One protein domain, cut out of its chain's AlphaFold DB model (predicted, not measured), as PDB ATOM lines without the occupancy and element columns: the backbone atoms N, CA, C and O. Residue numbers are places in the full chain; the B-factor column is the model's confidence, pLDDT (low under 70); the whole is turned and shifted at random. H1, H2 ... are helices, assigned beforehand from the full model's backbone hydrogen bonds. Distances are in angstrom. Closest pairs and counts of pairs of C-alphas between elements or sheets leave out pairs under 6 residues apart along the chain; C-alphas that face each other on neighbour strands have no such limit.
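This is residues 2 to 59 of the 119 residues of an uncharacterized protein of marine sediment metagenome (UniProt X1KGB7). Helix H4 lies in the middle; H1 meets it near the first residues of both, the two spreading from there as a V at a steep tilt of 51 degrees, while the small helices H2 and H3 are beside H4 on one side and H5 is set off on the other. The contacts between helices are few. The printed part has 58 residues with five named helices in the order H1 to H5 and no named strand, an all-helix class. It is compact, with a radius of gyration of the C-alphas of 11.3 A and spans of 32 by 25 by 18 A.

H1, residues 2 to 14, touches H4, residues 36 to 48, with residues 4 to 8 alone, meeting residues 37 to 38. Their closest C-alphas, of Leu 5 and Ala 38, are 5.6 A apart, and they run the same way at a steep tilt of 51 degrees. H2, residues 19 to 24, is close to H1 but not clearly touching, with C-alphas of Leu 12 and Ile 19 closest at 7.1 A. H2 is also close to H4 but not clearly touching, closest at Glu 20 and Leu 46, C-alphas 7.2 A apart, and about perpendicular at 86 degrees. H3, residues 27 to 30, is close to H4 but not clearly touching, with C-alphas of Arg 29 and Tyr 39 closest at 6.9 A. H5, residues 52 to 59, and H4 are near each other, their closest C-alphas 8.1 A apart; H1 and H5 are apart. Every O i to N i+4 pair is within hydrogen-bond range in H2 and H5, 8 of 9 in both H1 and H4, and H3 is too short for one.

H1 begins at C-alpha 2 (48.526, -40.868, 42.449) and is 18.9 A long. H2 is 8.5 A and H3 5.4 A. H4 is 17.7 A, from C-alpha 36 (42.013, -30.701, 41.818). H5 is 10.6 A, ending at C-alpha 59 (37.127, -50.106, 28.273).

The C-alphas of Ser 25 and Ser 59, the two farthest apart, are 33.8 A apart. The printed part has no cut, and its four links are tight. Mean pLDDT of the printed part is 91.5; residue 2 is under 70.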
ATOM      1  N   LEU A   2      49.209 -39.633  41.993       66.88
ATOM      2  CA  LEU A   2      48.526 -40.868  42.449       66.88
ATOM      3  C   LEU A   2      48.271 -40.965  43.965       66.88
ATOM      4  O   LEU A   2      47.312 -41.613  44.372       66.88
ATOM      5  N   LEU A   3      49.121 -40.351  44.794       70.94
ATOM      6  CA  LEU A   3      48.962 -40.398  46.251       70.94
ATOM      7  C   LEU A   3      47.702 -39.648  46.718       70.94
ATOM      8  O   LEU A   3      46.999 -40.142  47.592       70.94
ATOM      9  N   GLY A   4      47.375 -38.517  46.079       81.38
ATOM     10  CA  GLY A   4      46.203 -37.704  46.423       81.38
ATOM     11  C   GLY A   4      44.886 -38.463  46.260       81.38
ATOM     12  O   GLY A   4      44.054 -38.437  47.157       81.38
ATOM     13  N   LEU A   5      44.743 -39.252  45.189       88.81
ATOM     14  CA  LEU A   5      43.553 -40.087  44.970       88.81
ATOM     15  C   LEU A   5      43.386 -41.177  46.038       88.81
ATOM     16  O   LEU A   5      42.266 -41.489  46.429       88.81
ATOM     17  N   ILE A   6      44.490 -41.753  46.528       89.69
ATOM     18  CA  ILE A   6      44.451 -42.763  47.597       89.69
ATOM     19  C   ILE A   6      43.979 -42.127  48.908       89.69
ATOM     20  O   ILE A   6      43.168 -42.721  49.619       89.69
ATOM     21  N   ILE A   7      44.481 -40.929  49.216       92.62
ATOM     22  CA  ILE A   7      44.081 -40.179  50.406       92.62
ATOM     23  C   ILE A   7      42.609 -39.785  50.294       92.62
ATOM     24  O   ILE A   7      41.854 -40.111  51.198       92.62
ATOM     25  N   ALA A   8      42.177 -39.210  49.167       94.00
ATOM     26  CA  ALA A   8      40.776 -38.867  48.924       94.00
ATOM     27  C   ALA A   8      39.854 -40.081  49.098       94.00
ATOM     28  O   ALA A   8      38.874 -40.014  49.829       94.00
ATOM     29  N   ALA A   9      40.199 -41.226  48.498       93.19
ATOM     30  CA  ALA A   9      39.416 -42.452  48.629       93.19
ATOM     31  C   ALA A   9      39.333 -42.956  50.081       93.19
ATOM     32  O   ALA A   9      38.307 -43.498  50.488       93.19
ATOM     33  N   ARG A  10      40.404 -42.803  50.872       93.00
ATOM     34  CA  ARG A  10      40.374 -43.105  52.310       93.00
ATOM     35  C   ARG A  10      39.477 -42.118  53.051       93.00
ATOM     36  O   ARG A  10      38.587 -42.566  53.755       93.00
ATOM     37  N   THR A  11      39.662 -40.821  52.828       94.56
ATOM     38  CA  THR A  11      38.853 -39.771  53.448       94.56
ATOM     39  C   THR A  11      37.369 -39.980  53.177       94.56
ATOM     40  O   THR A  11      36.591 -39.899  54.112       94.56
ATOM     41  N   LEU A  12      36.971 -40.306  51.942       93.19
ATOM     42  CA  LEU A  12      35.575 -40.596  51.595       93.19
ATOM     43  C   LEU A  12      35.018 -41.814  52.330       93.19
ATOM     44  O   LEU A  12      33.904 -41.771  52.833       93.19
ATOM     45  N   ARG A  13      35.784 -42.907  52.366       92.88
ATOM     46  CA  ARG A  13      35.369 -44.168  52.995       92.88
ATOM     47  C   ARG A  13      35.217 -44.042  54.508       92.88
ATOM     48  O   ARG A  13      34.335 -44.680  55.071       92.88
ATOM     49  N   ASP A  14      36.096 -43.270  55.136       94.38
ATOM     50  CA  ASP A  14      36.161 -43.142  56.590       94.38
ATOM     51  C   ASP A  14      35.310 -41.957  57.096       94.38
ATOM     52  O   ASP A  14      35.197 -41.754  58.305       94.38
ATOM     53  N   ASN A  15      34.712 -41.160  56.196       92.81
ATOM     54  CA  ASN A  15      33.870 -40.029  56.578       92.81
ATOM     55  C   ASN A  15      32.511 -40.524  57.109       92.81
ATOM     56  O   ASN A  15      31.820 -41.264  56.408       92.81
ATOM     57  N   PRO A  16      32.093 -40.112  58.319       91.69
ATOM     58  CA  PRO A  16      30.789 -40.481  58.865       91.69
ATOM     59  C   PRO A  16      29.615 -39.752  58.190       91.69
ATOM     60  O   PRO A  16      28.478 -40.215  58.273       91.69
ATOM     61  N   GLU A  17      29.857 -38.605  57.553       93.25
ATOM     62  CA  GLU A  17      28.837 -37.837  56.847       93.25
ATOM     63  C   GLU A  17      28.770 -38.237  55.364       93.25
ATOM     64  O   GLU A  17      29.784 -38.519  54.722       93.25
ATOM     65  N   SER A  18      27.555 -38.250  54.803       92.75
ATOM     66  CA  SER A  18      27.351 -38.558  53.384       92.75
ATOM     67  C   SER A  18      28.018 -37.506  52.501       92.75
ATOM     68  O   SER A  18      27.914 -36.294  52.724       92.75
ATOM     69  N   ILE A  19      28.684 -37.984  51.453       92.69
ATOM     70  CA  ILE A  19      29.433 -37.112  50.559       92.69
ATOM     71  C   ILE A  19      28.520 -36.165  49.774       92.69
ATOM     72  O   ILE A  19      28.923 -35.039  49.486       92.69
ATOM     73  N   GLU A  20      27.274 -36.565  49.489       93.38
ATOM     74  CA  GLU A  20      26.285 -35.709  48.828       93.38
ATOM     75  C   GLU A  20      25.952 -34.475  49.675       93.38
ATOM     76  O   GLU A  20      25.837 -33.365  49.145       93.38
ATOM     77  N   LYS A  21      25.846 -34.639  51.003       94.75
ATOM     78  CA  LYS A  21      25.614 -33.522  51.932       94.75
ATOM     79  C   LYS A  21      26.811 -32.581  51.983       94.75
ATOM     80  O   LYS A  21      26.650 -31.367  51.855       94.75
ATOM     81  N   ILE A  22      28.015 -33.140  52.101       94.19
ATOM     82  CA  ILE A  22      29.259 -32.360  52.123       94.19
ATOM     83  C   ILE A  22      29.413 -31.564  50.822       94.19
ATOM     84  O   ILE A  22      29.744 -30.378  50.858       94.19
ATOM     85  N   TYR A  23      29.121 -32.182  49.676       94.38
ATOM     86  CA  TYR A  23      29.162 -31.523  48.374       94.38
ATOM     87  C   TYR A  23      28.130 -30.399  48.260       94.38
ATOM     88  O   TYR A  23      28.494 -29.280  47.904       94.38
ATOM     89  N   SER A  24      26.881 -30.656  48.661       93.62
ATOM     90  CA  SER A  24      25.803 -29.655  48.643       93.62
ATOM     91  C   SER A  24      26.088 -28.454  49.555       93.62
ATOM     92  O   SER A  24      25.646 -27.346  49.272       93.62
ATOM     93  N   SER A  25      26.852 -28.655  50.633       93.88
ATOM     94  CA  SER A  25      27.281 -27.581  51.541       93.88
ATOM     95  C   SER A  25      28.520 -26.803  51.067       93.88
ATOM     96  O   SER A  25      28.944 -25.867  51.741       93.88
ATOM     97  N   GLY A  26      29.125 -27.183  49.934       92.75
ATOM     98  CA  GLY A  26      30.325 -26.542  49.383       92.75
ATOM     99  C   GLY A  26      31.641 -26.918  50.076       92.75
ATOM    100  O   GLY A  26      32.705 -26.479  49.641       92.75
ATOM    101  N   LYS A  27      31.605 -27.777  51.101       93.81
ATOM    102  CA  LYS A  27      32.764 -28.120  51.945       93.81
ATOM    103  C   LYS A  27      33.637 -29.247  51.403       93.81
ATOM    104  O   LYS A  27      34.636 -29.607  52.016       93.81
ATOM    105  N   LEU A  28      33.307 -29.810  50.239       92.75
ATOM    106  CA  LEU A  28      34.051 -30.939  49.672       92.75
ATOM    107  C   LEU A  28      35.557 -30.647  49.537       92.75
ATOM    108  O   LEU A  28      36.362 -31.520  49.831       92.75
ATOM    109  N   ARG A  29      35.951 -29.423  49.153       93.25
ATOM    110  CA  ARG A  29      37.374 -29.040  49.033       93.25
ATOM    111  C   ARG A  29      38.122 -28.965  50.367       93.25
ATOM    112  O   ARG A  29      39.346 -28.965  50.357       93.25
ATOM    113  N   GLU A  30      37.413 -28.893  51.488       93.31
ATOM    114  CA  GLU A  30      38.012 -28.814  52.825       93.31
ATOM    115  C   GLU A  30      38.479 -30.189  53.326       93.31
ATOM    116  O   GLU A  30      39.283 -30.276  54.253       93.31
ATOM    117  N   LEU A  31      38.004 -31.279  52.712       92.50
ATOM    118  CA  LEU A  31      38.392 -32.630  53.097       92.50
ATOM    119  C   LEU A  31      39.827 -32.964  52.656       92.50
ATOM    120  O   LEU A  31      40.273 -32.655  51.548       92.50
ATOM    121  N   THR A  32      40.536 -33.708  53.505       92.44
ATOM    122  CA  THR A  32      41.904 -34.166  53.240       92.44
ATOM    123  C   THR A  32      41.996 -34.960  51.935       92.44
ATOM    124  O   THR A  32      41.306 -35.963  51.747       92.44
ATOM    125  N   GLY A  33      42.903 -34.546  51.047       90.00
ATOM    126  CA  GLY A  33      43.122 -35.186  49.747       90.00
ATOM    127  C   GLY A  33      42.191 -34.707  48.628       90.00
ATOM    128  O   GLY A  33      42.329 -35.192  47.506       90.00
ATOM    129  N   MET A  34      41.299 -33.740  48.881       92.56
ATOM    130  CA  MET A  34      40.403 -33.155  47.868       92.56
ATOM    131  C   MET A  34      41.061 -32.043  47.045       92.56
ATOM    132  O   MET A  34      40.532 -30.946  46.878       92.56
ATOM    133  N   GLU A  35      42.232 -32.350  46.493       89.38
ATOM    134  CA  GLU A  35      42.897 -31.511  45.497       89.38
ATOM    135  C   GLU A  35      42.217 -31.637  44.122       89.38
ATOM    136  O   GLU A  35      41.410 -32.538  43.891       89.38
ATOM    137  N   GLU A  36      42.594 -30.775  43.170       88.75
ATOM    138  CA  GLU A  36      42.013 -30.701  41.818       88.75
ATOM    139  C   GLU A  36      41.702 -32.048  41.135       88.75
ATOM    140  O   GLU A  36      40.564 -32.222  40.694       88.75
ATOM    141  N   PRO A  37      42.634 -33.021  41.033       90.12
ATOM    142  CA  PRO A  37      42.327 -34.271  40.341       90.12
ATOM    143  C   PRO A  37      41.281 -35.115  41.078       90.12
ATOM    144  O   PRO A  37      40.464 -35.752  40.426       90.12
ATOM    145  N   ALA A  38      41.270 -35.125  42.414       92.56
ATOM    146  CA  ALA A  38      40.275 -35.874  43.182       92.56
ATOM    147  C   ALA A  38      38.916 -35.166  43.157       92.56
ATOM    148  O   ALA A  38      37.896 -35.788  42.864       92.56
ATOM    149  N   TYR A  39      38.922 -33.854  43.402       93.50
ATOM    150  CA  TYR A  39      37.724 -33.024  43.425       93.50
ATOM    151  C   TYR A  39      36.945 -33.113  42.110       93.50
ATOM    152  O   TYR A  39      35.735 -33.312  42.136       93.50
ATOM    153  N   LYS A  40      37.631 -33.020  40.960       94.25
ATOM    154  CA  LYS A  40      36.987 -33.107  39.641       94.25
ATOM    155  C   LYS A  40      36.278 -34.438  39.415       94.25
ATOM    156  O   LYS A  40      35.137 -34.423  38.977       94.25
ATOM    157  N   LEU A  41      36.920 -35.556  39.757       94.69
ATOM    158  CA  LEU A  41      36.337 -36.892  39.580       94.69
ATOM    159  C   LEU A  41      35.117 -37.103  40.486       94.69
ATOM    160  O   LEU A  41      34.116 -37.667  40.062       94.69
ATOM    161  N   ILE A  42      35.188 -36.634  41.734       94.19
ATOM    162  CA  ILE A  42      34.075 -36.761  42.685       94.19
ATOM    163  C   ILE A  42      32.912 -35.869  42.258       94.19
ATOM    164  O   ILE A  42      31.773 -36.320  42.250       94.19
ATOM    165  N   LYS A  43      33.199 -34.627  41.856       94.81
ATOM    166  CA  LYS A  43      32.202 -33.707  41.308       94.81
ATOM    167  C   LYS A  43      31.508 -34.302  40.083       94.81
ATOM    168  O   LYS A  43      30.288 -34.307  40.026       94.81
ATOM    169  N   GLU A  44      32.276 -34.821  39.129       96.56
ATOM    170  CA  GLU A  44      31.744 -35.462  37.923       96.56
ATOM    171  C   GLU A  44      30.795 -36.613  38.272       96.56
ATOM    172  O   GLU A  44      29.686 -36.676  37.744       96.56
ATOM    173  N   TYR A  45      31.185 -37.468  39.220       96.06
ATOM    174  CA  TYR A  45      30.336 -38.560  39.681       96.06
ATOM    175  C   TYR A  45      29.052 -38.069  40.351       96.06
ATOM    176  O   TYR A  45      27.981 -38.602  40.078       96.06
ATOM    177  N   LEU A  46      29.138 -37.055  41.214       94.69
ATOM    178  CA  LEU A  46      27.973 -36.515  41.918       94.69
ATOM    179  C   LEU A  46      27.008 -35.780  40.982       94.69
ATOM    180  O   LEU A  46      25.801 -35.840  41.195       94.69
ATOM    181  N   ASP A  47      27.527 -35.126  39.944       95.38
ATOM    182  CA  ASP A  47      26.714 -34.390  38.975       95.38
ATOM    183  C   ASP A  47      26.118 -35.308  37.888       95.38
ATOM    184  O   ASP A  47      25.025 -35.040  37.393       95.38
ATOM    185  N   THR A  48      26.828 -36.369  37.481       95.94
ATOM    186  CA  THR A  48      26.473 -37.174  36.290       95.94
ATOM    187  C   THR A  48      26.169 -38.646  36.572       95.94
ATOM    188  O   THR A  48      25.649 -39.340  35.702       95.94
ATOM    189  N   GLY A  49      26.516 -39.152  37.756       95.38
ATOM    190  CA  GLY A  49      26.452 -40.576  38.097       95.38
ATOM    191  C   GLY A  49      27.576 -41.430  37.496       95.38
ATOM    192  O   GLY A  49      27.582 -42.646  37.684       95.38
ATOM    193  N   SER A  50      28.534 -40.831  36.779       94.44
ATOM    194  CA  SER A  50      29.634 -41.547  36.123       94.44
ATOM    195  C   SER A  50      30.948 -40.768  36.190       94.44
ATOM    196  O   SER A  50      30.968 -39.588  36.520       94.44
ATOM    197  N   ILE A  51      32.062 -41.444  35.911       96.00
ATOM    198  CA  ILE A  51      33.383 -40.815  35.795       96.00
ATOM    199  C   ILE A  51      33.954 -41.227  34.441       96.00
ATOM    200  O   ILE A  51      34.271 -42.400  34.241       96.00
ATOM    201  N   GLY A  52      34.137 -40.281  33.522       93.56
ATOM    202  CA  GLY A  52      34.612 -40.555  32.167       93.56
ATOM    203  C   GLY A  52      35.969 -41.254  32.151       93.56
ATOM    204  O   GLY A  52      36.148 -42.247  31.449       93.56
ATOM    205  N   LEU A  53      36.897 -40.827  33.016       90.12
ATOM    206  CA  LEU A  53      38.195 -41.494  33.175       90.12
ATOM    207  C   LEU A  53      38.045 -42.957  33.629       90.12
ATOM    208  O   LEU A  53      38.820 -43.816  33.218       90.12
ATOM    209  N   TYR A  54      37.070 -43.259  34.489       89.81
ATOM    210  CA  TYR A  54      36.824 -44.631  34.930       89.81
ATOM    211  C   TYR A  54      36.299 -45.490  33.777       89.81
ATOM    212  O   TYR A  54      36.816 -46.588  33.571       89.81
ATOM    213  N   GLU A  55      35.343 -44.985  32.997       90.75
ATOM    214  CA  GLU A  55      34.799 -45.699  31.836       90.75
ATOM    215  C   GLU A  55      35.850 -45.896  30.731       90.75
ATOM    216  O   GLU A  55      35.966 -46.984  30.162       90.75
ATOM    217  N   GLU A  56      36.705 -44.897  30.488       89.56
ATOM    218  CA  GLU A  56      37.837 -45.018  29.564       89.56
ATOM    219  C   GLU A  56      38.785 -46.141  30.009       89.56
ATOM    220  O   GLU A  56      39.079 -47.064  29.245       89.56
ATOM    221  N   LEU A  57      39.224 -46.126  31.272       85.00
ATOM    222  CA  LEU A  57      40.137 -47.142  31.798       85.00
ATOM    223  C   LEU A  57      39.489 -48.534  31.822       85.00
ATOM    224  O   LEU A  57      40.165 -49.525  31.551       85.00
ATOM    225  N   LYS A  58      38.190 -48.618  32.112       81.62
ATOM    226  CA  LYS A  58      37.422 -49.868  32.107       81.62
ATOM    227  C   LYS A  58      37.270 -50.454  30.702       81.62
ATOM    228  O   LYS A  58      37.287 -51.672  30.565       81.62
ATOM    229  N   SER A  59      37.156 -49.625  29.664       84.00
ATOM    230  CA  SER A  59      37.127 -50.106  28.273       84.00
ATOM    231  C   SER A  59      38.513 -50.531  27.773       84.00
ATOM    232  O   SER A  59      38.636 -51.491  27.013       84.00
TER     233      SER A  59